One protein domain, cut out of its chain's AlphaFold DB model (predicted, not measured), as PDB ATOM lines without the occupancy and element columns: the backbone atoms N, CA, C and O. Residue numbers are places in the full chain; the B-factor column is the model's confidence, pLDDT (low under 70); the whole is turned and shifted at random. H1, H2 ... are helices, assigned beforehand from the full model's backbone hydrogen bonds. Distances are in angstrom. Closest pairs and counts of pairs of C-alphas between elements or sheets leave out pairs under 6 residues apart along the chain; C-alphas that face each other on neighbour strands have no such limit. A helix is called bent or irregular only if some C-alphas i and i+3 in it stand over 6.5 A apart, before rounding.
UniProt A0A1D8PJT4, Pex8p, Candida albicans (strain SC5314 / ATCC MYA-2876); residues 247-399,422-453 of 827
ATOM      1  N   ASN A 247     168.647 230.330 282.285       92.73
ATOM      2  CA  ASN A 247     170.072 230.207 282.624       92.73
ATOM      3  C   ASN A 247     170.663 231.553 283.077       92.73
ATOM      4  O   ASN A 247     171.422 231.608 284.039       92.73
ATOM      5  N   ILE A 248     170.246 232.654 282.444       95.84
ATOM      6  CA  ILE A 248     170.656 234.019 282.802       95.84
ATOM      7  C   ILE A 248     170.274 234.356 284.245       95.84
ATOM      8  O   ILE A 248     171.111 234.843 285.004       95.84
ATOM      9  N   PHE A 249     169.029 234.074 284.636       96.01
ATOM     10  CA  PHE A 249     168.560 234.312 286.002       96.01
ATOM     11  C   PHE A 249     169.355 233.476 287.012       96.01
ATOM     12  O   PHE A 249     169.782 233.997 288.043       96.01
ATOM     13  N   MET A 250     169.598 232.200 286.693       97.21
ATOM     14  CA  MET A 250     170.378 231.297 287.544       97.21
ATOM     15  C   MET A 250     171.797 231.815 287.758       97.21
ATOM     16  O   MET A 250     172.246 231.895 288.899       97.21
ATOM     17  N   ILE A 251     172.475 232.229 286.686       98.12
ATOM     18  CA  ILE A 251     173.826 232.793 286.754       98.12
ATOM     19  C   ILE A 251     173.838 234.058 287.599       98.12
ATOM     20  O   ILE A 251     174.605 234.135 288.551       98.12
ATOM     21  N   GLN A 252     172.957 235.019 287.310       97.85
ATOM     22  CA  GLN A 252     172.901 236.279 288.050       97.85
ATOM     23  C   GLN A 252     172.718 236.041 289.550       97.85
ATOM     24  O   GLN A 252     173.458 236.607 290.354       97.85
ATOM     25  N   LYS A 253     171.781 235.167 289.937       97.87
ATOM     26  CA  LYS A 253     171.504 234.889 291.350       97.87
ATOM     27  C   LYS A 253     172.576 234.050 292.033       97.87
ATOM     28  O   LYS A 253     172.872 234.315 293.195       97.87
ATOM     29  N   LEU A 254     173.192 233.094 291.341       98.67
ATOM     30  CA  LEU A 254     174.327 232.338 291.876       98.67
ATOM     31  C   LEU A 254     175.562 233.232 292.041       98.67
ATOM     32  O   LEU A 254     176.187 233.208 293.094       98.67
ATOM     33  N   THR A 255     175.891 234.071 291.055       98.69
ATOM     34  CA  THR A 255     176.995 235.037 291.162       98.69
ATOM     35  C   THR A 255     176.746 236.040 292.288       98.69
ATOM     36  O   THR A 255     177.655 236.307 293.075       98.69
ATOM     37  N   GLU A 256     175.515 236.546 292.420       98.28
ATOM     38  CA  GLU A 256     175.115 237.424 293.524       98.28
ATOM     39  C   GLU A 256     175.310 236.733 294.884       98.28
ATOM     40  O   GLU A 256     175.976 237.274 295.768       98.28
ATOM     41  N   MET A 257     174.800 235.507 295.023       98.40
ATOM     42  CA  MET A 257     174.885 234.701 296.241       98.40
ATOM     43  C   MET A 257     176.327 234.350 296.627       98.40
ATOM     44  O   MET A 257     176.642 234.328 297.813       98.40
ATOM     45  N   ILE A 258     177.202 234.064 295.659       98.66
ATOM     46  CA  ILE A 258     178.578 233.626 295.932       98.66
ATOM     47  C   ILE A 258     179.510 234.813 296.202       98.66
ATOM     48  O   ILE A 258     180.340 234.714 297.105       98.66
ATOM     49  N   PHE A 259     179.382 235.933 295.478       98.57
ATOM     50  CA  PHE A 259     180.403 236.996 295.482       98.57
ATOM     51  C   PHE A 259     179.920 238.388 295.907       98.57
ATOM     52  O   PHE A 259     180.760 239.228 296.229       98.57
ATOM     53  N   LEU A 260     178.612 238.671 295.879       97.87
ATOM     54  CA  LEU A 260     178.110 240.047 295.996       97.87
ATOM     55  C   LEU A 260     177.302 240.313 297.269       97.87
ATOM     56  O   LEU A 260     177.442 241.383 297.865       97.87
ATOM     57  N   ASP A 261     176.432 239.386 297.676       97.45
ATOM     58  CA  ASP A 261     175.521 239.625 298.796       97.45
ATOM     59  C   ASP A 261     176.285 239.795 300.117       97.45
ATOM     60  O   ASP A 261     177.065 238.941 300.536       97.45
ATOM     61  N   ARG A 262     176.049 240.905 300.816       94.95
ATOM     62  CA  ARG A 262     176.829 241.267 302.010       94.95
ATOM     63  C   ARG A 262     176.605 240.342 303.205       94.95
ATOM     64  O   ARG A 262     177.436 240.338 304.108       94.95
ATOM     65  N   LYS A 263     175.476 239.634 303.261       92.13
ATOM     66  CA  LYS A 263     175.094 238.817 304.416       92.13
ATOM     67  C   LYS A 263     175.476 237.357 304.232       92.13
ATOM     68  O   LYS A 263     175.901 236.749 305.207       92.13
ATOM     69  N   VAL A 264     175.322 236.811 303.024       95.44
ATOM     70  CA  VAL A 264     175.436 235.357 302.798       95.44
ATOM     71  C   VAL A 264     176.657 234.935 301.983       95.44
ATOM     72  O   VAL A 264     177.020 233.762 302.026       95.44
ATOM     73  N   SER A 265     177.267 235.848 301.223       97.59
ATOM     74  CA  SER A 265     178.294 235.501 300.234       97.59
ATOM     75  C   SER A 265     179.669 235.206 300.836       97.59
ATOM     76  O   SER A 265     179.902 235.326 302.042       97.59
ATOM     77  N   MET A 266     180.629 234.881 299.965       97.66
ATOM     78  CA  MET A 266     182.028 234.704 300.343       97.66
ATOM     79  C   MET A 266     182.661 235.950 300.961       97.66
ATOM     80  O   MET A 266     183.699 235.796 301.595       97.66
ATOM     81  N   LEU A 267     182.042 237.141 300.887       97.96
ATOM     82  CA  LEU A 267     182.493 238.356 301.591       97.96
ATOM     83  C   LEU A 267     182.706 238.151 303.100       97.96
ATOM     84  O   LEU A 267     183.460 238.900 303.718       97.96
ATOM     85  N   VAL A 268     182.132 237.097 303.690       97.41
ATOM     86  CA  VAL A 268     182.431 236.673 305.065       97.41
ATOM     87  C   VAL A 268     183.929 236.451 305.336       97.41
ATOM     88  O   VAL A 268     184.344 236.564 306.490       97.41
ATOM     89  N   TYR A 269     184.764 236.226 304.306       96.66
ATOM     90  CA  TYR A 269     186.226 236.161 304.457       96.66
ATOM     91  C   TYR A 269     186.801 237.395 305.166       96.66
ATOM     92  O   TYR A 269     187.797 237.277 305.873       96.66
ATOM     93  N   GLN A 270     186.167 238.566 305.031       97.29
ATOM     94  CA  GLN A 270     186.623 239.814 305.649       97.29
ATOM     95  C   GLN A 270     186.721 239.716 307.176       97.29
ATOM     96  O   GLN A 270     187.527 240.412 307.794       97.29
ATOM     97  N   LYS A 271     185.951 238.815 307.798       96.21
ATOM     98  CA  LYS A 271     186.043 238.560 309.237       96.21
ATOM     99  C   LYS A 271     187.425 238.062 309.656       96.21
ATOM    100  O   LYS A 271     187.840 238.380 310.764       96.21
ATOM    101  N   PHE A 272     188.165 237.353 308.796       95.87
ATOM    102  CA  PHE A 272     189.519 236.888 309.120       95.87
ATOM    103  C   PHE A 272     190.457 238.033 309.528       95.87
ATOM    104  O   PHE A 272     191.278 237.844 310.424       95.87
ATOM    105  N   PHE A 273     190.307 239.224 308.940       94.90
ATOM    106  CA  PHE A 273     191.156 240.385 309.242       94.90
ATOM    107  C   PHE A 273     190.793 241.093 310.555       94.90
ATOM    108  O   PHE A 273     191.518 241.974 311.004       94.90
ATOM    109  N   GLN A 274     189.667 240.731 311.173       92.53
ATOM    110  CA  GLN A 274     189.213 241.291 312.452       92.53
ATOM    111  C   GLN A 274     189.540 240.368 313.635       92.53
ATOM    112  O   GLN A 274     189.370 240.754 314.792       92.53
ATOM    113  N   LEU A 275     189.988 239.137 313.364       92.95
ATOM    114  CA  LEU A 275     190.266 238.137 314.389       92.95
ATOM    115  C   LEU A 275     191.680 238.291 314.953       92.95
ATOM    116  O   LEU A 275     192.663 238.383 314.222       92.95
ATOM    117  N   ASN A 276     191.776 238.249 316.282       88.52
ATOM    118  CA  ASN A 276     193.052 238.282 316.983       88.52
ATOM    119  C   ASN A 276     193.679 236.873 317.027       88.52
ATOM    120  O   ASN A 276     193.076 235.987 317.636       88.52
ATOM    121  N   PRO A 277     194.892 236.660 316.478       85.24
ATOM    122  CA  PRO A 277     195.572 235.360 316.471       85.24
ATOM    123  C   PRO A 277     195.836 234.759 317.863       85.24
ATOM    124  O   PRO A 277     196.084 233.563 317.960       85.24
ATOM    125  N   HIS A 278     195.790 235.560 318.929       86.57
ATOM    126  CA  HIS A 278     196.031 235.119 320.307       86.57
ATOM    127  C   HIS A 278     194.755 234.735 321.074       86.57
ATOM    128  O   HIS A 278     194.812 234.495 322.277       86.57
ATOM    129  N   ASN A 279     193.593 234.712 320.417       87.53
ATOM    130  CA  ASN A 279     192.340 234.319 321.054       87.53
ATOM    131  C   ASN A 279     192.268 232.791 321.238       87.53
ATOM    132  O   ASN A 279     192.297 232.050 320.260       87.53
ATOM    133  N   GLU A 280     192.099 232.320 322.476       85.39
ATOM    134  CA  GLU A 280     192.004 230.887 322.808       85.39
ATOM    135  C   GLU A 280     190.826 230.183 322.112       85.39
ATOM    136  O   GLU A 280     190.930 229.021 321.733       85.39
ATOM    137  N   ASN A 281     189.720 230.894 321.869       90.19
ATOM    138  CA  ASN A 281     188.516 230.340 321.242       90.19
ATOM    139  C   ASN A 281     188.470 230.551 319.717       90.19
ATOM    140  O   ASN A 281     187.404 230.405 319.110       90.19
ATOM    141  N   ILE A 282     189.593 230.907 319.084       91.45
ATOM    142  CA  ILE A 282     189.631 231.332 317.678       91.45
ATOM    143  C   ILE A 282     189.055 230.300 316.707       91.45
ATOM    144  O   ILE A 282     188.283 230.671 315.828       91.45
ATOM    145  N   GLU A 283     189.347 229.012 316.892       91.65
ATOM    146  CA  GLU A 283     188.817 227.950 316.029       91.65
ATOM    147  C   GLU A 283     187.292 227.868 316.088       91.65
ATOM    148  O   GLU A 283     186.634 227.744 315.056       91.65
ATOM    149  N   SER A 284     186.716 227.995 317.287       93.31
ATOM    150  CA  SER A 284     185.262 227.968 317.471       93.31
ATOM    151  C   SER A 284     184.585 229.176 316.818       93.31
ATOM    152  O   SER A 284     183.547 229.027 316.171       93.31
ATOM    153  N   VAL A 285     185.206 230.357 316.920       94.52
ATOM    154  CA  VAL A 285     184.724 231.587 316.282       94.52
ATOM    155  C   VAL A 285     184.796 231.444 314.766       94.52
ATOM    156  O   VAL A 285     183.792 231.658 314.097       94.52
ATOM    157  N   ILE A 286     185.928 230.999 314.212       95.78
ATOM    158  CA  ILE A 286     186.090 230.763 312.769       95.78
ATOM    159  C   ILE A 286     185.074 229.736 312.267       95.78
ATOM    160  O   ILE A 286     184.433 229.952 311.235       95.78
ATOM    161  N   SER A 287     184.900 228.633 312.997       95.10
ATOM    162  CA  SER A 287     183.946 227.591 312.631       95.10
ATOM    163  C   SER A 287     182.530 228.157 312.537       95.10
ATOM    164  O   SER A 287     181.888 228.031 311.499       95.10
ATOM    165  N   ASN A 288     182.060 228.854 313.573       92.97
ATOM    166  CA  ASN A 288     180.688 229.359 313.642       92.97
ATOM    167  C   ASN A 288     180.428 230.563 312.726       92.97
ATOM    168  O   ASN A 288     179.387 230.629 312.067       92.97
ATOM    169  N   ASP A 289     181.367 231.503 312.663       94.38
ATOM    170  CA  ASP A 289     181.148 232.792 312.012       94.38
ATOM    171  C   ASP A 289     181.518 232.807 310.531       94.38
ATOM    172  O   ASP A 289     181.057 233.716 309.830       94.38
ATOM    173  N   ILE A 290     182.329 231.839 310.082       96.85
ATOM    174  CA  ILE A 290     182.880 231.757 308.722       96.85
ATOM    175  C   ILE A 290     182.634 230.371 308.110       96.85
ATOM    176  O   ILE A 290     181.897 230.258 307.134       96.85
ATOM    177  N   MET A 291     183.218 229.301 308.658       95.51
ATOM    178  CA  MET A 291     183.291 228.003 307.961       95.51
ATOM    179  C   MET A 291     181.949 227.272 307.870       95.51
ATOM    180  O   MET A 291     181.665 226.622 306.865       95.51
ATOM    181  N   ASN A 292     181.106 227.395 308.894       95.19
ATOM    182  CA  ASN A 292     179.775 226.789 308.927       95.19
ATOM    183  C   ASN A 292     178.735 227.611 308.154       95.19
ATOM    184  O   ASN A 292     177.581 227.189 308.062       95.19
ATOM    185  N   LYS A 293     179.114 228.763 307.578       96.86
ATOM    186  CA  LYS A 293     178.206 229.530 306.724       96.86
ATOM    187  C   LYS A 293     177.854 228.722 305.472       96.86
ATOM    188  O   LYS A 293     178.756 228.140 304.863       96.86
ATOM    189  N   PRO A 294     176.579 228.686 305.038       97.91
ATOM    190  CA  PRO A 294     176.141 227.753 303.998       97.91
ATOM    191  C   PRO A 294     176.893 227.901 302.668       97.91
ATOM    192  O   PRO A 294     177.261 226.896 302.063       97.91
ATOM    193  N   VAL A 295     177.148 229.140 302.226       98.44
ATOM    194  CA  VAL A 295     177.883 229.417 300.978       98.44
ATOM    195  C   VAL A 295     179.333 228.949 301.076       98.44
ATOM    196  O   VAL A 295     179.805 228.295 300.155       98.44
ATOM    197  N   VAL A 296     180.014 229.202 302.200       97.86
ATOM    198  CA  VAL A 296     181.400 228.750 302.427       97.86
ATOM    199  C   VAL A 296     181.467 227.223 302.445       97.86
ATOM    200  O   VAL A 296     182.280 226.622 301.745       97.86
ATOM    201  N   LYS A 297     180.569 226.590 303.204       96.42
ATOM    202  CA  LYS A 297     180.507 225.136 303.376       96.42
ATOM    203  C   LYS A 297     180.255 224.389 302.062       96.42
ATOM    204  O   LYS A 297     180.814 223.314 301.858       96.42
ATOM    205  N   HIS A 298     179.433 224.954 301.174       97.47
ATOM    206  CA  HIS A 298     179.021 224.323 299.911       97.47
ATOM    207  C   HIS A 298     179.546 225.031 298.664       97.47
ATOM    208  O   HIS A 298     179.014 224.821 297.573       97.47
ATOM    209  N   LEU A 299     180.608 225.829 298.802       97.93
ATOM    210  CA  LEU A 299     181.142 226.660 297.726       97.93
ATOM    211  C   LEU A 299     181.431 225.850 296.458       97.93
ATOM    212  O   LEU A 299     181.023 226.244 295.368       97.93
ATOM    213  N   ASN A 300     182.048 224.674 296.592       92.35
ATOM    214  CA  ASN A 300     182.356 223.809 295.449       92.35
ATOM    215  C   ASN A 300     181.090 223.369 294.700       92.35
ATOM    216  O   ASN A 300     181.043 223.454 293.478       92.35
ATOM    217  N   LYS A 301     180.033 222.960 295.414       95.01
ATOM    218  CA  LYS A 301     178.765 222.541 294.791       95.01
ATOM    219  C   LYS A 301     178.074 223.698 294.071       95.01
ATOM    220  O   LYS A 301     177.585 223.522 292.960       95.01
ATOM    221  N   LEU A 302     178.082 224.885 294.679       98.26
ATOM    222  CA  LEU A 302     177.581 226.107 294.049       98.26
ATOM    223  C   LEU A 302     178.389 226.467 292.794       98.26
ATOM    224  O   LEU A 302     177.814 226.889 291.796       98.26
ATOM    225  N   SER A 303     179.705 226.249 292.826       96.40
ATOM    226  CA  SER A 303     180.607 226.519 291.701       96.40
ATOM    227  C   SER A 303     180.354 225.579 290.531       96.40
ATOM    228  O   SER A 303     180.241 226.057 289.411       96.40
ATOM    229  N   PHE A 304     180.185 224.275 290.778       93.50
ATOM    230  CA  PHE A 304     179.815 223.305 289.741       93.50
ATOM    231  C   PHE A 304     178.435 223.594 289.140       93.50
ATOM    232  O   PHE A 304     178.227 223.446 287.937       93.50
ATOM    233  N   LEU A 305     177.480 224.032 289.964       95.29
ATOM    234  CA  LEU A 305     176.171 224.444 289.467       95.29
ATOM    235  C   LEU A 305     176.286 225.691 288.574       95.29
ATOM    236  O   LEU A 305     175.687 225.745 287.503       95.29
ATOM    237  N   LEU A 306     177.073 226.682 288.992       97.33
ATOM    238  CA  LEU A 306     177.305 227.902 288.223       97.33
ATOM    239  C   LEU A 306     178.087 227.631 286.924       97.33
ATOM    240  O   LEU A 306     177.715 228.148 285.875       97.33
ATOM    241  N   GLU A 307     179.112 226.777 286.969       93.92
ATOM    242  CA  GLU A 307     179.839 226.273 285.795       93.92
ATOM    243  C   GLU A 307     178.883 225.639 284.784       93.92
ATOM    244  O   GLU A 307     178.967 225.943 283.592       93.92
ATOM    245  N   HIS A 308     177.965 224.784 285.248       91.24
ATOM    246  CA  HIS A 308     176.979 224.140 284.386       91.24
ATOM    247  C   HIS A 308     176.122 225.174 283.647       91.24
ATOM    248  O   HIS A 308     175.973 225.085 282.429       91.24
ATOM    249  N   TYR A 309     175.608 226.185 284.354       93.56
ATOM    250  CA  TYR A 309     174.789 227.217 283.720       93.56
ATOM    251  C   TYR A 309     175.574 228.116 282.776       93.56
ATOM    252  O   TYR A 309     175.045 228.451 281.720       93.56
ATOM    253  N   PHE A 310     176.819 228.474 283.106       94.10
ATOM    254  CA  PHE A 310     177.680 229.179 282.158       94.10
ATOM    255  C   PHE A 310     177.903 228.340 280.901       94.10
ATOM    256  O   PHE A 310     177.657 228.827 279.804       94.10
ATOM    257  N   SER A 311     178.272 227.069 281.053       88.32
ATOM    258  CA  SER A 311     178.531 226.163 279.926       88.32
ATOM    259  C   SER A 311     177.303 225.959 279.027       88.32
ATOM    260  O   SER A 311     177.452 225.685 277.839       88.32
ATOM    261  N   ALA A 312     176.096 226.102 279.584       86.40
ATOM    262  CA  ALA A 312     174.820 225.940 278.889       86.40
ATOM    263  C   ALA A 312     174.275 227.221 278.222       86.40
ATOM    264  O   ALA A 312     173.198 227.166 277.631       86.40
ATOM    265  N   LEU A 313     174.953 228.370 278.335       88.04
ATOM    266  CA  LEU A 313     174.545 229.602 277.648       88.04
ATOM    267  C   LEU A 313     174.772 229.513 276.135       88.04
ATOM    268  O   LEU A 313     175.840 229.082 275.691       88.04
ATOM    269  N   ASP A 314     173.819 230.034 275.362       83.43
ATOM    270  CA  ASP A 314     173.979 230.245 273.923       83.43
ATOM    271  C   ASP A 314     174.857 231.488 273.640       83.43
ATOM    272  O   ASP A 314     175.408 232.115 274.546       83.43
ATOM    273  N   PHE A 315     175.065 231.830 272.362       80.86
ATOM    274  CA  PHE A 315     175.919 232.951 271.916       80.86
ATOM    275  C   PHE A 315     175.096 234.198 271.574       80.86
ATOM    276  O   PHE A 315     175.273 234.811 270.517       80.86
ATOM    277  N   THR A 316     174.122 234.529 272.422       84.57
ATOM    278  CA  THR A 316     173.305 235.732 272.243       84.57
ATOM    279  C   THR A 316     173.906 236.931 272.977       84.57
ATOM    280  O   THR A 316     174.510 236.799 274.040       84.57
ATOM    281  N   GLN A 317     173.668 238.144 272.461       85.55
ATOM    282  CA  GLN A 317     174.186 239.382 273.058       85.55
ATOM    283  C   GLN A 317     173.818 239.537 274.545       85.55
ATOM    284  O   GLN A 317     174.615 240.050 275.329       85.55
ATOM    285  N   LEU A 318     172.610 239.119 274.933       89.50
ATOM    286  CA  LEU A 318     172.130 239.236 276.309       89.50
ATOM    287  C   LEU A 318     172.853 238.257 277.246       89.50
ATOM    288  O   LEU A 318     173.199 238.623 278.366       89.50
ATOM    289  N   GLU A 319     173.134 237.038 276.792       88.98
ATOM    290  CA  GLU A 319     173.904 236.058 277.566       88.98
ATOM    291  C   GLU A 319     175.374 236.470 277.695       88.98
ATOM    292  O   GLU A 319     175.963 236.346 278.767       88.98
ATOM    293  N   ASP A 320     175.946 237.068 276.650       87.33
ATOM    294  CA  ASP A 320     177.311 237.595 276.696       87.33
ATOM    295  C   ASP A 320     177.437 238.782 277.659       87.33
ATOM    296  O   ASP A 320     178.418 238.889 278.402       87.33
ATOM    297  N   GLN A 321     176.420 239.649 277.719       91.51
ATOM    298  CA  GLN A 321     176.342 240.696 278.741       91.51
ATOM    299  C   GLN A 321     176.343 240.099 280.149       91.51
ATOM    300  O   GLN A 321     176.996 240.643 281.036       91.51
ATOM    301  N   VAL A 322     175.656 238.977 280.366       95.38
ATOM    302  CA  VAL A 322     175.599 238.308 281.673       95.38
ATOM    303  C   VAL A 322     176.954 237.718 282.053       95.38
ATOM    304  O   VAL A 322     177.365 237.866 283.207       95.38
ATOM    305  N   VAL A 323     177.691 237.138 281.102       95.46
ATOM    306  CA  VAL A 323     179.084 236.719 281.331       95.46
ATOM    307  C   VAL A 323     179.955 237.914 281.710       95.46
ATOM    308  O   VAL A 323     180.640 237.868 282.731       95.46
ATOM    309  N   GLY A 324     179.878 239.012 280.953       94.74
ATOM    310  CA  GLY A 324     180.637 240.231 281.239       94.74
ATOM    311  C   GLY A 324     180.323 240.828 282.615       94.74
ATOM    312  O   GLY A 324     181.237 241.124 283.379       94.74
ATOM    313  N   GLN A 325     179.043 240.954 282.978       97.24
ATOM    314  CA  GLN A 325     178.634 241.453 284.297       97.24
ATOM    315  C   GLN A 325     179.116 240.539 285.428       97.24
ATOM    316  O   GLN A 325     179.602 241.023 286.451       97.24
ATOM    317  N   SER A 326     179.045 239.221 285.232       98.24
ATOM    318  CA  SER A 326     179.520 238.254 286.225       98.24
ATOM    319  C   SER A 326     181.032 238.354 286.434       98.24
ATOM    320  O   SER A 326     181.495 238.386 287.572       98.24
ATOM    321  N   LEU A 327     181.806 238.489 285.353       98.27
ATOM    322  CA  LEU A 327     183.254 238.697 285.427       98.27
ATOM    323  C   LEU A 327     183.615 240.024 286.099       98.27
ATOM    324  O   LEU A 327     184.562 240.055 286.882       98.27
ATOM    325  N   ILE A 328     182.858 241.102 285.872       98.34
ATOM    326  CA  ILE A 328     183.057 242.380 286.578       98.34
ATOM    327  C   ILE A 328     182.856 242.201 288.089       98.34
ATOM    328  O   ILE A 328     183.680 242.674 288.875       98.34
ATOM    329  N   ILE A 329     181.802 241.492 288.508       98.65
ATOM    330  CA  ILE A 329     181.537 241.205 289.927       98.65
ATOM    331  C   ILE A 329     182.700 240.414 290.541       98.65
ATOM    332  O   ILE A 329     183.234 240.824 291.573       98.65
ATOM    333  N   ILE A 330     183.134 239.331 289.888       98.69
ATOM    334  CA  ILE A 330     184.241 238.486 290.365       98.69
ATOM    335  C   ILE A 330     185.555 239.286 290.414       98.69
ATOM    336  O   ILE A 330     186.284 239.214 291.401       98.69
ATOM    337  N   THR A 331     185.817 240.130 289.412       98.34
ATOM    338  CA  THR A 331     187.012 240.992 289.362       98.34
ATOM    339  C   THR A 331     187.043 241.977 290.520       98.34
ATOM    340  O   THR A 331     188.069 242.113 291.182       98.34
ATOM    341  N   ASN A 332     185.923 242.643 290.802       98.27
ATOM    342  CA  ASN A 332     185.834 243.582 291.918       98.27
ATOM    343  C   ASN A 332     186.010 242.874 293.266       98.27
ATOM    344  O   ASN A 332     186.730 243.373 294.131       98.27
ATOM    345  N   PHE A 333     185.401 241.695 293.424       98.70
ATOM    346  CA  PHE A 333     185.572 240.857 294.606       98.70
ATOM    347  C   PHE A 333     187.046 240.467 294.815       98.70
ATOM    348  O   PHE A 333     187.592 240.688 295.896       98.70
ATOM    349  N   ASN A 334     187.718 239.971 293.771       98.60
ATOM    350  CA  ASN A 334     189.119 239.550 293.828       98.60
ATOM    351  C   ASN A 334     190.083 240.704 294.061       98.60
ATOM    352  O   ASN A 334     191.020 240.575 294.847       98.60
ATOM    353  N   LYS A 335     189.847 241.842 293.407       97.75
ATOM    354  CA  LYS A 335     190.623 243.058 293.626       97.75
ATOM    355  C   LYS A 335     190.538 243.492 295.089       97.75
ATOM    356  O   LYS A 335     191.562 243.776 295.705       97.75
ATOM    357  N   HIS A 336     189.335 243.504 295.661       97.30
ATOM    358  CA  HIS A 336     189.153 243.867 297.062       97.30
ATOM    359  C   HIS A 336     189.819 242.859 298.008       97.30
ATOM    360  O   HIS A 336     190.585 243.272 298.874       97.30
ATOM    361  N   LEU A 337     189.628 241.554 297.783       98.02
ATOM    362  CA  LEU A 337     190.296 240.488 298.541       98.02
ATOM    363  C   LEU A 337     191.819 240.648 298.527       98.02
ATOM    364  O   LEU A 337     192.465 240.561 299.572       98.02
ATOM    365  N   ASN A 338     192.391 240.900 297.351       96.82
ATOM    366  CA  ASN A 338     193.823 241.097 297.178       96.82
ATOM    367  C   ASN A 338     194.333 242.301 297.989       96.82
ATOM    368  O   ASN A 338     195.311 242.171 298.725       96.82
ATOM    369  N   HIS A 339     193.662 243.453 297.896       95.83
ATOM    370  CA  HIS A 339     194.072 244.664 298.611       95.83
ATOM    371  C   HIS A 339     193.892 244.564 300.129       95.83
ATOM    372  O   HIS A 339     194.780 244.981 300.869       95.83
ATOM    373  N   GLU A 340     192.791 243.983 300.606       95.46
ATOM    374  CA  GLU A 340     192.579 243.753 302.041       95.46
ATOM    375  C   GLU A 340     193.644 242.802 302.601       95.46
ATOM    376  O   GLU A 340     194.264 243.090 303.626       95.46
ATOM    377  N   THR A 341     193.952 241.719 301.876       95.26
ATOM    378  CA  THR A 341     195.010 240.775 302.273       95.26
ATOM    379  C   THR A 341     196.380 241.452 302.294       95.26
ATOM    380  O   THR A 341     197.144 241.255 303.235       95.26
ATOM    381  N   LYS A 342     196.682 242.305 301.304       92.90
ATOM    382  CA  LYS A 342     197.915 243.112 301.258       92.90
ATOM    383  C   LYS A 342     198.065 244.014 302.485       92.90
ATOM    384  O   LYS A 342     199.177 244.158 302.993       92.90
ATOM    385  N   ASN A 343     196.971 244.605 302.960       91.43
ATOM    386  CA  ASN A 343     196.978 245.518 304.104       91.43
ATOM    387  C   ASN A 343     197.085 244.793 305.456       91.43
ATOM    388  O   ASN A 343     197.414 245.426 306.460       91.43
ATOM    389  N   TYR A 344     196.846 243.479 305.498       91.14
ATOM    390  CA  TYR A 344     196.895 242.692 306.725       91.14
ATOM    391  C   TYR A 344     198.196 241.887 306.835       91.14
ATOM    392  O   TYR A 344     198.366 240.828 306.227       91.14
ATOM    393  N   THR A 345     199.126 242.379 307.660       86.89
ATOM    394  CA  THR A 345     200.505 241.863 307.774       86.89
ATOM    395  C   THR A 345     200.600 240.373 308.105       86.89
ATOM    396  O   THR A 345     201.555 239.720 307.693       86.89
ATOM    397  N   LEU A 346     199.613 239.802 308.808       88.39
ATOM    398  CA  LEU A 346     199.611 238.378 309.152       88.39
ATOM    399  C   LEU A 346     199.541 237.472 307.913       88.39
ATOM    400  O   LEU A 346     200.166 236.414 307.908       88.39
ATOM    401  N   PHE A 347     198.794 237.871 306.881       90.16
ATOM    402  CA  PHE A 347     198.623 237.082 305.654       90.16
ATOM    403  C   PHE A 347     199.521 237.576 304.512       90.16
ATOM    404  O   PHE A 347     199.809 236.822 303.587       90.16
ATOM    405  N   ASN A 348     200.022 238.811 304.597       91.16
ATOM    406  CA  ASN A 348     201.017 239.363 303.682       91.16
ATOM    407  C   ASN A 348     202.454 239.107 304.179       91.16
ATOM    408  O   ASN A 348     203.163 240.034 304.565       91.16
ATOM    409  N   ASN A 349     202.874 237.841 304.208       83.59
ATOM    410  CA  ASN A 349     204.217 237.451 304.642       83.59
ATOM    411  C   ASN A 349     204.682 236.176 303.922       83.59
ATOM    412  O   ASN A 349     203.963 235.179 303.910       83.59
ATOM    413  N   PHE A 350     205.917 236.180 303.411       80.53
ATOM    414  CA  PHE A 350     206.557 235.023 302.771       80.53
ATOM    415  C   PHE A 350     206.673 233.792 303.691       80.53
ATOM    416  O   PHE A 350     206.678 232.666 303.206       80.53
ATOM    417  N   ASN A 351     206.735 233.988 305.013       70.55
ATOM    418  CA  ASN A 351     206.911 232.911 305.997       70.55
ATOM    419  C   ASN A 351     205.598 232.313 306.531       70.55
ATOM    420  O   ASN A 351     205.653 231.438 307.391       70.55
ATOM    421  N   ASN A 352     204.430 232.801 306.105       59.91
ATOM    422  CA  ASN A 352     203.129 232.330 306.603       59.91
ATOM    423  C   ASN A 352     202.362 231.501 305.565       59.91
ATOM    424  O   ASN A 352     201.138 231.384 305.651       59.91
ATOM    425  N   THR A 353     203.066 230.921 304.594       60.49
ATOM    426  CA  THR A 353     202.492 229.953 303.657       60.49
ATOM    427  C   THR A 353     202.196 228.623 304.375       60.49
ATOM    428  O   THR A 353     202.853 228.314 305.371       60.49
ATOM    429  N   PRO A 354     201.214 227.827 303.913       56.20
ATOM    430  CA  PRO A 354     200.873 226.513 304.471       56.20
ATOM    431  C   PRO A 354     202.073 225.598 304.776       56.20
ATOM    432  O   PRO A 354     202.043 224.862 305.760       56.20
ATOM    433  N   ASP A 355     203.130 225.669 303.962       52.16
ATOM    434  CA  ASP A 355     204.332 224.837 304.094       52.16
ATOM    435  C   ASP A 355     205.341 225.366 305.127       52.16
ATOM    436  O   ASP A 355     206.221 224.633 305.601       52.16
ATOM    437  N   ALA A 356     205.230 226.637 305.513       51.76
ATOM    438  CA  ALA A 356     206.104 227.222 306.506       51.76
ATOM    439  C   ALA A 356     205.713 226.709 307.901       51.76
ATOM    440  O   ALA A 356     204.748 227.153 308.525       51.76
ATOM    441  N   ARG A 357     206.526 225.777 308.417       47.12
ATOM    442  CA  ARG A 357     206.405 225.111 309.736       47.12
ATOM    443  C   ARG A 357     206.203 226.059 310.932       47.12
ATOM    444  O   ARG A 357     205.923 225.602 312.034       47.12
ATOM    445  N   THR A 358     206.386 227.362 310.744       47.75
ATOM    446  CA  THR A 358     206.223 228.413 311.752       47.75
ATOM    447  C   THR A 358     204.773 228.869 311.949       47.75
ATOM    448  O   THR A 358     204.476 229.505 312.956       47.75
ATOM    449  N   GLY A 359     203.849 228.518 311.051       54.14
ATOM    450  CA  GLY A 359     202.449 228.940 311.103       54.14
ATOM    451  C   GLY A 359     201.490 227.946 311.765       54.14
ATOM    452  O   GLY A 359     200.416 227.714 311.220       54.14
ATOM    453  N   ASN A 360     201.800 227.377 312.936       66.76
ATOM    454  CA  ASN A 360     200.846 226.537 313.700       66.76
ATOM    455  C   ASN A 360     199.642 227.324 314.270       66.76
ATOM    456  O   ASN A 360     198.971 226.866 315.189       66.76
ATOM    457  N   ASN A 361     199.374 228.523 313.749       82.28
ATOM    458  CA  ASN A 361     198.232 229.326 314.135       82.28
ATOM    459  C   ASN A 361     196.978 228.840 313.385       82.28
ATOM    460  O   ASN A 361     196.936 228.949 312.152       82.28
ATOM    461  N   PRO A 362     195.931 228.388 314.100       87.09
ATOM    462  CA  PRO A 362     194.682 227.963 313.480       87.09
ATOM    463  C   PRO A 362     194.038 229.032 312.592       87.09
ATOM    464  O   PRO A 362     193.404 228.695 311.593       87.09
ATOM    465  N   LEU A 363     194.222 230.323 312.901       90.88
ATOM    466  CA  LEU A 363     193.717 231.427 312.081       90.88
ATOM    467  C   LEU A 363     194.308 231.397 310.666       90.88
ATOM    468  O   LEU A 363     193.567 231.449 309.686       90.88
ATOM    469  N   THR A 364     195.633 231.281 310.564       88.81
ATOM    470  CA  THR A 364     196.359 231.250 309.288       88.81
ATOM    471  C   THR A 364     196.014 230.002 308.484       88.81
ATOM    472  O   THR A 364     195.774 230.093 307.282       88.81
ATOM    473  N   GLN A 365     195.910 228.847 309.147       88.50
ATOM    474  CA  GLN A 365     195.533 227.592 308.492       88.50
ATOM    475  C   GLN A 365     194.122 227.656 307.902       88.50
ATOM    476  O   GLN A 365     193.922 227.322 306.733       88.50
ATOM    477  N   ASN A 366     193.146 228.134 308.681       91.65
ATOM    478  CA  ASN A 366     191.772 228.265 308.206       91.65
ATOM    479  C   ASN A 366     191.644 229.324 307.105       91.65
ATOM    480  O   ASN A 366     190.944 229.077 306.128       91.65
ATOM    481  N   PHE A 367     192.356 230.452 307.212       93.56
ATOM    482  CA  PHE A 367     192.385 231.468 306.159       93.56
ATOM    483  C   PHE A 367     192.840 230.868 304.823       93.56
ATOM    484  O   PHE A 367     192.106 230.941 303.836       93.56
ATOM    485  N   TRP A 368     194.000 230.203 304.789       91.44
ATOM    486  CA  TRP A 368     194.513 229.606 303.552       91.44
ATOM    487  C   TRP A 368     193.648 228.457 303.041       91.44
ATOM    488  O   TRP A 368     193.490 228.311 301.830       91.44
ATOM    489  N   PHE A 369     193.028 227.677 303.929       91.34
ATOM    490  CA  PHE A 369     192.051 226.667 303.527       91.34
ATOM    491  C   PHE A 369     190.823 227.296 302.844       91.34
ATOM    492  O   PHE A 369     190.392 226.826 301.790       91.34
ATOM    493  N   THR A 370     190.284 228.394 303.386       94.33
ATOM    494  CA  THR A 370     189.194 229.141 302.740       94.33
ATOM    495  C   THR A 370     189.638 229.722 301.398       94.33
ATOM    496  O   THR A 370     188.915 229.580 300.411       94.33
ATOM    497  N   MET A 371     190.832 230.321 301.328       94.80
ATOM    498  CA  MET A 371     191.381 230.870 300.084       94.80
ATOM    499  C   MET A 371     191.582 229.786 299.019       94.80
ATOM    500  O   MET A 371     191.249 230.009 297.858       94.80
ATOM    501  N   LYS A 372     192.035 228.585 299.405       91.53
ATOM    502  CA  LYS A 372     192.148 227.423 298.512       91.53
ATOM    503  C   LYS A 372     190.815 227.070 297.862       91.53
ATOM    504  O   LYS A 372     190.730 226.949 296.642       91.53
ATOM    505  N   ASN A 373     189.771 226.923 298.676       92.49
ATOM    506  CA  ASN A 373     188.439 226.583 298.179       92.49
ATOM    507  C   ASN A 373     187.889 227.685 297.267       92.49
ATOM    508  O   ASN A 373     187.252 227.391 296.258       92.49
ATOM    509  N   LEU A 374     188.175 228.947 297.591       95.76
ATOM    510  CA  LEU A 374     187.797 230.091 296.771       95.76
ATOM    511  C   LEU A 374     188.528 230.116 295.420       95.76
ATOM    512  O   LEU A 374     187.885 230.358 294.401       95.76
ATOM    513  N   LEU A 375     189.832 229.823 295.385       94.26
ATOM    514  CA  LEU A 375     190.586 229.680 294.136       94.26
ATOM    515  C   LEU A 375     189.967 228.584 293.261       94.26
ATOM    516  O   LEU A 375     189.633 228.837 292.108       94.26
ATOM    517  N   PHE A 376     189.740 227.389 293.813       91.88
ATOM    518  CA  PHE A 376     189.146 226.279 293.062       91.88
ATOM    519  C   PHE A 376     187.748 226.596 292.539       91.88
ATOM    520  O   PHE A 376     187.459 226.344 291.372       91.88
ATOM    521  N   SER A 377     186.913 227.208 293.376       94.74
ATOM    522  CA  SER A 377     185.586 227.692 293.003       94.74
ATOM    523  C   SER A 377     185.622 228.589 291.767       94.74
ATOM    524  O   SER A 377     184.898 228.351 290.801       94.74
ATOM    525  N   GLN A 378     186.501 229.590 291.763       96.88
ATOM    526  CA  GLN A 378     186.593 230.537 290.657       96.88
ATOM    527  C   GLN A 378     187.138 229.908 289.380       96.88
ATOM    528  O   GLN A 378     186.643 230.202 288.297       96.88
ATOM    529  N   ILE A 379     188.115 229.011 289.493       95.03
ATOM    530  CA  ILE A 379     188.663 228.296 288.337       95.03
ATOM    531  C   ILE A 379     187.611 227.380 287.704       95.03
ATOM    532  O   ILE A 379     187.509 227.354 286.482       95.03
ATOM    533  N   ILE A 380     186.779 226.702 288.504       92.25
ATOM    534  CA  ILE A 380     185.624 225.932 288.005       92.25
ATOM    535  C   ILE A 380     184.670 226.848 287.221       92.25
ATOM    536  O   ILE A 380     184.254 226.526 286.111       92.25
ATOM    537  N   ILE A 381     184.372 228.035 287.752       96.12
ATOM    538  CA  ILE A 381     183.507 229.011 287.074       96.12
ATOM    539  C   ILE A 381     184.137 229.495 285.758       96.12
ATOM    540  O   ILE A 381     183.462 229.533 284.729       96.12
ATOM    541  N   PHE A 382     185.430 229.832 285.757       96.47
ATOM    542  CA  PHE A 382     186.147 230.261 284.554       96.47
ATOM    543  C   PHE A 382     186.236 229.150 283.507       96.47
ATOM    544  O   PHE A 382     186.081 229.431 282.320       96.47
ATOM    545  N   GLN A 383     186.406 227.897 283.930       91.08
ATOM    546  CA  GLN A 383     186.325 226.740 283.048       91.08
ATOM    547  C   GLN A 383     184.957 226.662 282.371       91.08
ATOM    548  O   GLN A 383     184.913 226.502 281.156       91.08
ATOM    549  N   GLY A 384     183.858 226.849 283.109       89.01
ATOM    550  CA  GLY A 384     182.511 226.867 282.530       89.01
ATOM    551  C   GLY A 384     182.266 228.025 281.556       89.01
ATOM    552  O   GLY A 384     181.543 227.884 280.575       89.01
ATOM    553  N   ILE A 385     182.897 229.180 281.777       93.85
ATOM    554  CA  ILE A 385     182.835 230.310 280.835       93.85
ATOM    555  C   ILE A 385     183.619 229.988 279.556       93.85
ATOM    556  O   ILE A 385     183.129 230.239 278.451       93.85
ATOM    557  N   LEU A 386     184.834 229.449 279.700       89.91
ATOM    558  CA  LEU A 386     185.748 229.143 278.596       89.91
ATOM    559  C   LEU A 386     185.337 227.898 277.798       89.91
ATOM    560  O   LEU A 386     185.579 227.848 276.593       89.91
ATOM    561  N   SER A 387     184.683 226.917 278.419       83.00
ATOM    562  CA  SER A 387     184.199 225.701 277.752       83.00
ATOM    563  C   SER A 387     183.226 226.029 276.619       83.00
ATOM    564  O   SER A 387     183.333 225.436 275.547       83.00
ATOM    565  N   ARG A 388     182.364 227.048 276.788       82.48
ATOM    566  CA  ARG A 388     181.459 227.526 275.725       82.48
ATOM    567  C   ARG A 388     182.232 227.865 274.447       82.48
ATOM    568  O   ARG A 388     181.784 227.497 273.368       82.48
ATOM    569  N   PHE A 389     183.399 228.516 274.538       77.12
ATOM    570  CA  PHE A 389     184.217 228.846 273.360       77.12
ATOM    571  C   PHE A 389     184.638 227.597 272.593       77.12
ATOM    572  O   PHE A 389     184.560 227.554 271.363       77.12
ATOM    573  N   LEU A 390     185.047 226.557 273.322       72.79
ATOM    574  CA  LEU A 390     185.432 225.283 272.729       72.79
ATOM    575  C   LEU A 390     184.235 224.576 272.104       72.79
ATOM    576  O   LEU A 390     184.356 224.062 270.996       72.79
ATOM    577  N   THR A 391     183.072 224.592 272.757       68.80
ATOM    578  CA  THR A 391     181.840 224.004 272.219       68.80
ATOM    579  C   THR A 391     181.331 224.754 270.984       68.80
ATOM    580  O   THR A 391     180.854 224.126 270.038       68.80
ATOM    581  N   ALA A 392     181.457 226.084 270.940       64.23
ATOM    582  CA  ALA A 392     181.133 226.884 269.755       64.23
ATOM    583  C   ALA A 392     182.021 226.489 268.575       64.23
ATOM    584  O   ALA A 392     181.537 226.230 267.470       64.23
ATOM    585  N   ASN A 393     183.328 226.414 268.833       56.13
ATOM    586  CA  ASN A 393     184.301 226.080 267.813       56.13
ATOM    587  C   ASN A 393     184.188 224.622 267.382       56.13
ATOM    588  O   ASN A 393     184.276 224.368 266.192       56.13
ATOM    589  N   SER A 394     183.916 223.664 268.270       52.65
ATOM    590  CA  SER A 394     183.738 222.260 267.878       52.65
ATOM    591  C   SER A 394     182.500 222.056 267.000       52.65
ATOM    592  O   SER A 394     182.585 221.355 265.993       52.65
ATOM    593  N   ARG A 395     181.379 222.737 267.299       45.50
ATOM    594  CA  ARG A 395     180.176 222.740 266.444       45.50
ATOM    595  C   ARG A 395     180.448 223.336 265.055       45.50
ATOM    596  O   ARG A 395     179.828 222.909 264.084       45.50
ATOM    597  N   LEU A 396     181.379 224.287 264.947       40.59
ATOM    598  CA  LEU A 396     181.813 224.890 263.678       40.59
ATOM    599  C   LEU A 396     182.943 224.110 262.976       40.59
ATOM    600  O   LEU A 396     183.072 224.174 261.754       40.59
ATOM    601  N   LEU A 397     183.749 223.348 263.717       35.79
ATOM    602  CA  LEU A 397     184.945 222.642 263.247       35.79
ATOM    603  C   LEU A 397     184.663 221.176 262.902       35.79
ATOM    604  O   LEU A 397     185.509 220.310 263.119       35.79
ATOM    605  N   THR A 398     183.545 220.886 262.237       37.64
ATOM    606  CA  THR A 398     183.318 219.570 261.612       37.64
ATOM    607  C   THR A 398     184.342 219.213 260.522       37.64
ATOM    608  O   THR A 398     184.189 218.183 259.881       37.64
ATOM    609  N   ASN A 399     185.408 220.000 260.294       31.83
ATOM    610  CA  ASN A 399     186.396 219.685 259.259       31.83
ATOM    611  C   ASN A 399     187.851 220.137 259.461       31.83
ATOM    612  O   ASN A 399     188.639 219.966 258.530       31.83
ATOM    613  N   ASN A 422     183.541 235.122 263.897       60.01
ATOM    614  CA  ASN A 422     184.396 236.256 264.232       60.01
ATOM    615  C   ASN A 422     183.917 236.943 265.517       60.01
ATOM    616  O   ASN A 422     184.739 237.273 266.367       60.01
ATOM    617  N   ASN A 423     182.602 237.122 265.693       69.34
ATOM    618  CA  ASN A 423     182.050 237.748 266.896       69.34
ATOM    619  C   ASN A 423     182.370 236.941 268.164       69.34
ATOM    620  O   ASN A 423     182.816 237.534 269.143       69.34
ATOM    621  N   ILE A 424     182.222 235.612 268.129       73.27
ATOM    622  CA  ILE A 424     182.552 234.737 269.267       73.27
ATOM    623  C   ILE A 424     184.047 234.830 269.597       73.27
ATOM    624  O   ILE A 424     184.417 234.987 270.759       73.27
ATOM    625  N   GLU A 425     184.925 234.793 268.591       76.58
ATOM    626  CA  GLU A 425     186.373 234.916 268.809       76.58
ATOM    627  C   GLU A 425     186.739 236.264 269.452       76.58
ATOM    628  O   GLU A 425     187.494 236.299 270.425       76.58
ATOM    629  N   TYR A 426     186.172 237.376 268.969       78.82
ATOM    630  CA  TYR A 426     186.385 238.702 269.563       78.82
ATOM    631  C   TYR A 426     185.870 238.795 271.004       78.82
ATOM    632  O   TYR A 426     186.533 239.391 271.852       78.82
ATOM    633  N   GLN A 427     184.722 238.195 271.308       82.65
ATOM    634  CA  GLN A 427     184.175 238.174 272.666       82.65
ATOM    635  C   GLN A 427     185.079 237.401 273.629       82.65
ATOM    636  O   GLN A 427     185.364 237.874 274.729       82.65
ATOM    637  N   TYR A 428     185.571 236.234 273.213       86.19
ATOM    638  CA  TYR A 428     186.408 235.390 274.062       86.19
ATOM    639  C   TYR A 428     187.816 235.935 274.280       86.19
ATOM    640  O   TYR A 428     188.394 235.717 275.343       86.19
ATOM    641  N   LYS A 429     188.322 236.724 273.332       89.77
ATOM    642  CA  LYS A 429     189.507 237.571 273.516       89.77
ATOM    643  C   LYS A 429     189.319 238.614 274.619       89.77
ATOM    644  O   LYS A 429     190.241 238.894 275.377       89.77
ATOM    645  N   ASP A 430     188.126 239.186 274.739       89.86
ATOM    646  CA  ASP A 430     187.841 240.195 275.763       89.86
ATOM    647  C   ASP A 430     187.582 239.561 277.130       89.86
ATOM    648  O   ASP A 430     188.065 240.058 278.151       89.86
ATOM    649  N   ILE A 431     186.889 238.422 277.143       94.11
ATOM    650  CA  ILE A 431     186.713 237.578 278.327       94.11
ATOM    651  C   ILE A 431     188.071 237.104 278.854       94.11
ATOM    652  O   ILE A 431     188.306 237.179 280.059       94.11
ATOM    653  N   SER A 432     188.991 236.672 277.985       94.88
ATOM    654  CA  SER A 432     190.299 236.181 278.422       94.88
ATOM    655  C   SER A 432     191.143 237.278 279.075       94.88
ATOM    656  O   SER A 432     191.750 237.041 280.114       94.88
ATOM    657  N   LEU A 433     191.117 238.515 278.569       96.05
ATOM    658  CA  LEU A 433     191.789 239.643 279.230       96.05
ATOM    659  C   LEU A 433     191.232 239.900 280.648       96.05
ATOM    660  O   LEU A 433     191.992 240.217 281.569       96.05
ATOM    661  N   GLN A 434     189.922 239.724 280.852       96.35
ATOM    662  CA  GLN A 434     189.305 239.842 282.178       96.35
ATOM    663  C   GLN A 434     189.659 238.662 283.090       96.35
ATOM    664  O   GLN A 434     190.015 238.877 284.250       96.35
ATOM    665  N   ILE A 435     189.620 237.423 282.593       98.16
ATOM    666  CA  ILE A 435     190.024 236.241 283.370       98.16
ATOM    667  C   ILE A 435     191.504 236.348 283.756       98.16
ATOM    668  O   ILE A 435     191.834 236.153 284.920       98.16
ATOM    669  N   MET A 436     192.385 236.772 282.847       97.34
ATOM    670  CA  MET A 436     193.804 237.005 283.143       97.34
ATOM    671  C   MET A 436     193.989 238.021 284.276       97.34
ATOM    672  O   MET A 436     194.815 237.824 285.163       97.34
ATOM    673  N   THR A 437     193.178 239.081 284.287       97.41
ATOM    674  CA  THR A 437     193.173 240.077 285.370       97.41
ATOM    675  C   THR A 437     192.712 239.469 286.702       97.41
ATOM    676  O   THR A 437     193.253 239.803 287.755       97.41
ATOM    677  N   ASN A 438     191.752 238.541 286.686       98.44
ATOM    678  CA  ASN A 438     191.353 237.800 287.887       98.44
ATOM    679  C   ASN A 438     192.471 236.886 288.393       98.44
ATOM    680  O   ASN A 438     192.779 236.927 289.583       98.44
ATOM    681  N   LEU A 439     193.106 236.120 287.496       97.03
ATOM    682  CA  LEU A 439     194.239 235.247 287.821       97.03
ATOM    683  C   LEU A 439     195.393 236.040 288.449       97.03
ATOM    684  O   LEU A 439     195.947 235.612 289.457       97.03
ATOM    685  N   TYR A 440     195.673 237.243 287.941       97.42
ATOM    686  CA  TYR A 440     196.619 238.183 288.544       97.42
ATOM    687  C   TYR A 440     196.276 238.524 290.006       97.42
ATOM    688  O   TYR A 440     197.147 238.453 290.875       97.42
ATOM    689  N   TYR A 441     195.015 238.858 290.312       97.97
ATOM    690  CA  TYR A 441     194.611 239.218 291.679       97.97
ATOM    691  C   TYR A 441     194.649 238.040 292.655       97.97
ATOM    692  O   TYR A 441     194.907 238.257 293.842       97.97
ATOM    693  N   ILE A 442     194.414 236.813 292.185       95.96
ATOM    694  CA  ILE A 442     194.387 235.607 293.029       95.96
ATOM    695  C   ILE A 442     195.694 234.802 292.985       95.96
ATOM    696  O   ILE A 442     195.802 233.794 293.680       95.96
ATOM    697  N   ASN A 443     196.715 235.245 292.238       94.98
ATOM    698  CA  ASN A 443     197.976 234.507 292.094       94.98
ATOM    699  C   ASN A 443     198.690 234.273 293.435       94.98
ATOM    700  O   ASN A 443     199.325 233.242 293.635       94.98
ATOM    701  N   PHE A 444     198.537 235.190 294.395       93.95
ATOM    702  CA  PHE A 444     199.094 235.017 295.740       93.95
ATOM    703  C   PHE A 444     198.517 233.796 296.475       93.95
ATOM    704  O   PHE A 444     199.184 233.224 297.333       93.95
ATOM    705  N   ILE A 445     197.292 233.378 296.147       92.77
ATOM    706  CA  ILE A 445     196.667 232.175 296.701       92.77
ATOM    707  C   ILE A 445     197.323 230.942 296.077       92.77
ATOM    708  O   ILE A 445     197.739 230.031 296.792       92.77
ATOM    709  N   LEU A 446     197.478 230.949 294.748       90.57
ATOM    710  CA  LEU A 446     198.112 229.864 294.004       90.57
ATOM    711  C   LEU A 446     199.550 229.616 294.468       90.57
ATOM    712  O   LEU A 446     199.898 228.474 294.740       90.57
ATOM    713  N   LEU A 447     200.368 230.664 294.601       88.46
ATOM    714  CA  LEU A 447     201.766 230.530 295.024       88.46
ATOM    715  C   LEU A 447     201.908 229.977 296.450       88.46
ATOM    716  O   LEU A 447     202.853 229.249 296.729       88.46
ATOM    717  N   SER A 448     200.963 230.280 297.346       83.31
ATOM    718  CA  SER A 448     200.996 229.777 298.726       83.31
ATOM    719  C   SER A 448     200.585 228.312 298.837       83.31
ATOM    720  O   SER A 448     201.081 227.601 299.702       83.31
ATOM    721  N   ILE A 449     199.634 227.864 298.020       77.34
ATOM    722  CA  ILE A 449     199.014 226.537 298.164       77.34
ATOM    723  C   ILE A 449     199.560 225.533 297.140       77.34
ATOM    724  O   ILE A 449     199.441 224.320 297.328       77.34
ATOM    725  N   GLY A 450     200.130 226.038 296.048       71.48
ATOM    726  CA  GLY A 450     200.411 225.286 294.838       71.48
ATOM    727  C   GLY A 450     199.143 224.955 294.048       71.48
ATOM    728  O   GLY A 450     198.016 224.997 294.549       71.48
ATOM    729  N   GLN A 451     199.331 224.557 292.791       60.93
ATOM    730  CA  GLN A 451     198.246 224.018 291.966       60.93
ATOM    731  C   GLN A 451     197.701 222.688 292.512       60.93
ATOM    732  O   GLN A 451     196.560 222.332 292.241       60.93
ATOM    733  N   GLY A 452     198.497 221.940 293.291       56.09
ATOM    734  CA  GLY A 452     198.071 220.697 293.947       56.09
ATOM    735  C   GLY A 452     197.566 219.602 292.997       56.09
ATOM    736  O   GLY A 452     196.783 218.763 293.432       56.09
ATOM    737  N   GLY A 453     197.964 219.630 291.718       60.21
ATOM    738  CA  GLY A 453     197.443 218.735 290.677       60.21
ATOM    739  C   GLY A 453     196.051 219.113 290.162       60.21
ATOM    740  O   GLY A 453     195.342 218.269 289.624       60.21
TER     741      GLY A 453
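This is residues 247 to 399 and 422 to 453 of the 827 residues of the protein "Pex8p" of Candida albicans (strain SC5314 / ATCC MYA-2876) (UniProt A0A1D8PJT4). Five helices, H1, H5, H6, H7 and H8, stand side by side as a ring-like, up-and-down bundle in which each runs against the one before it in the chain. Beyond H1 and H5 the short hairpin of H2 and H3 lengthens the body, packed on the first turns of the long H7; at the other end residues 394 to 399 stick out. The printed part has 185 residues with eight named helices, H1 to H8 in order, and no named strand; the class is all helix. It is compact, with a radius of gyration of the C-alphas of 17.9 A, and its outline is a rod spanning 62 by 30 by 26 A.

H1, residues 247 to 260, touches H2, residues 266 to 274, only at the corner by their tight link, the closest C-alphas being Phe 259 and Met 266 at 5.6 A. H2 and H3, residues 282 to 291, form a helical hairpin at a shallow tilt of 22 degrees, closest at C-alphas 268 and 290, 6.1 A. H4, residues 294 to 297, touches no helix but is near H2. H5, residues 299 to 311, touches H1 opposite ways at a shallow tilt of 34 degrees, only just short of steep; C-alphas 247 and 309 come closest, 5.7 A. H6, residues 317 to 343, touches H1 the same way at 10 degrees, with C-alphas 255 and 326 closest at 6.4 A. H7, residues 362 to 396, is the hub, touching four helices. Its residues 373 to 388 alone touch H5, with C-alphas 307 and 384 closest at 4.3 A. Its residues 362 to 370 alone touch H3, with C-alphas 283 and 362 closest at 6.4 A. H8, residues 422 to 449, touches H7 opposite ways at 19 degrees, closest at C-alphas 371 and 445, 6.4 A. H8 also touches H6, closest at C-alphas 331 and 438, 5.6 A. H1 and H7 are apart. Every O i to N i+4 pair is within hydrogen-bond range in H1, H3, H5 and H6; H7 has 28 of 31, H8 22 of 24, and H2 0 of 5 but 6 of 6 O i to N i+3 pairs, while H4 is too short for an i+4 pair.

H1 begins at C-alpha 247, (170.072, 230.207, 282.624). H6 measures 39.0 A and H7 51.5 A from first to last C-alpha, H7 beginning at (194.682, 227.963, 313.480). H8, 38.2 A, ends at (199.014, 226.537, 298.164); it has a kink of 54 degrees near residue 442 and is irregular, C-alphas 441 and 444 being 7.4 A apart.

The two C-alphas farthest apart, of Glu 280 and Asn 399, are 64.8 A apart. Residues 400 to 421 are not printed, and C-alphas 399 and 422 are 17.4 A apart across the cut. The link from H6 to H7, 18 residues, is long. Confidence is low, with pLDDT under 70, at residues 352 to 360, 391 to 399, 422 to 423 and 451 to 453.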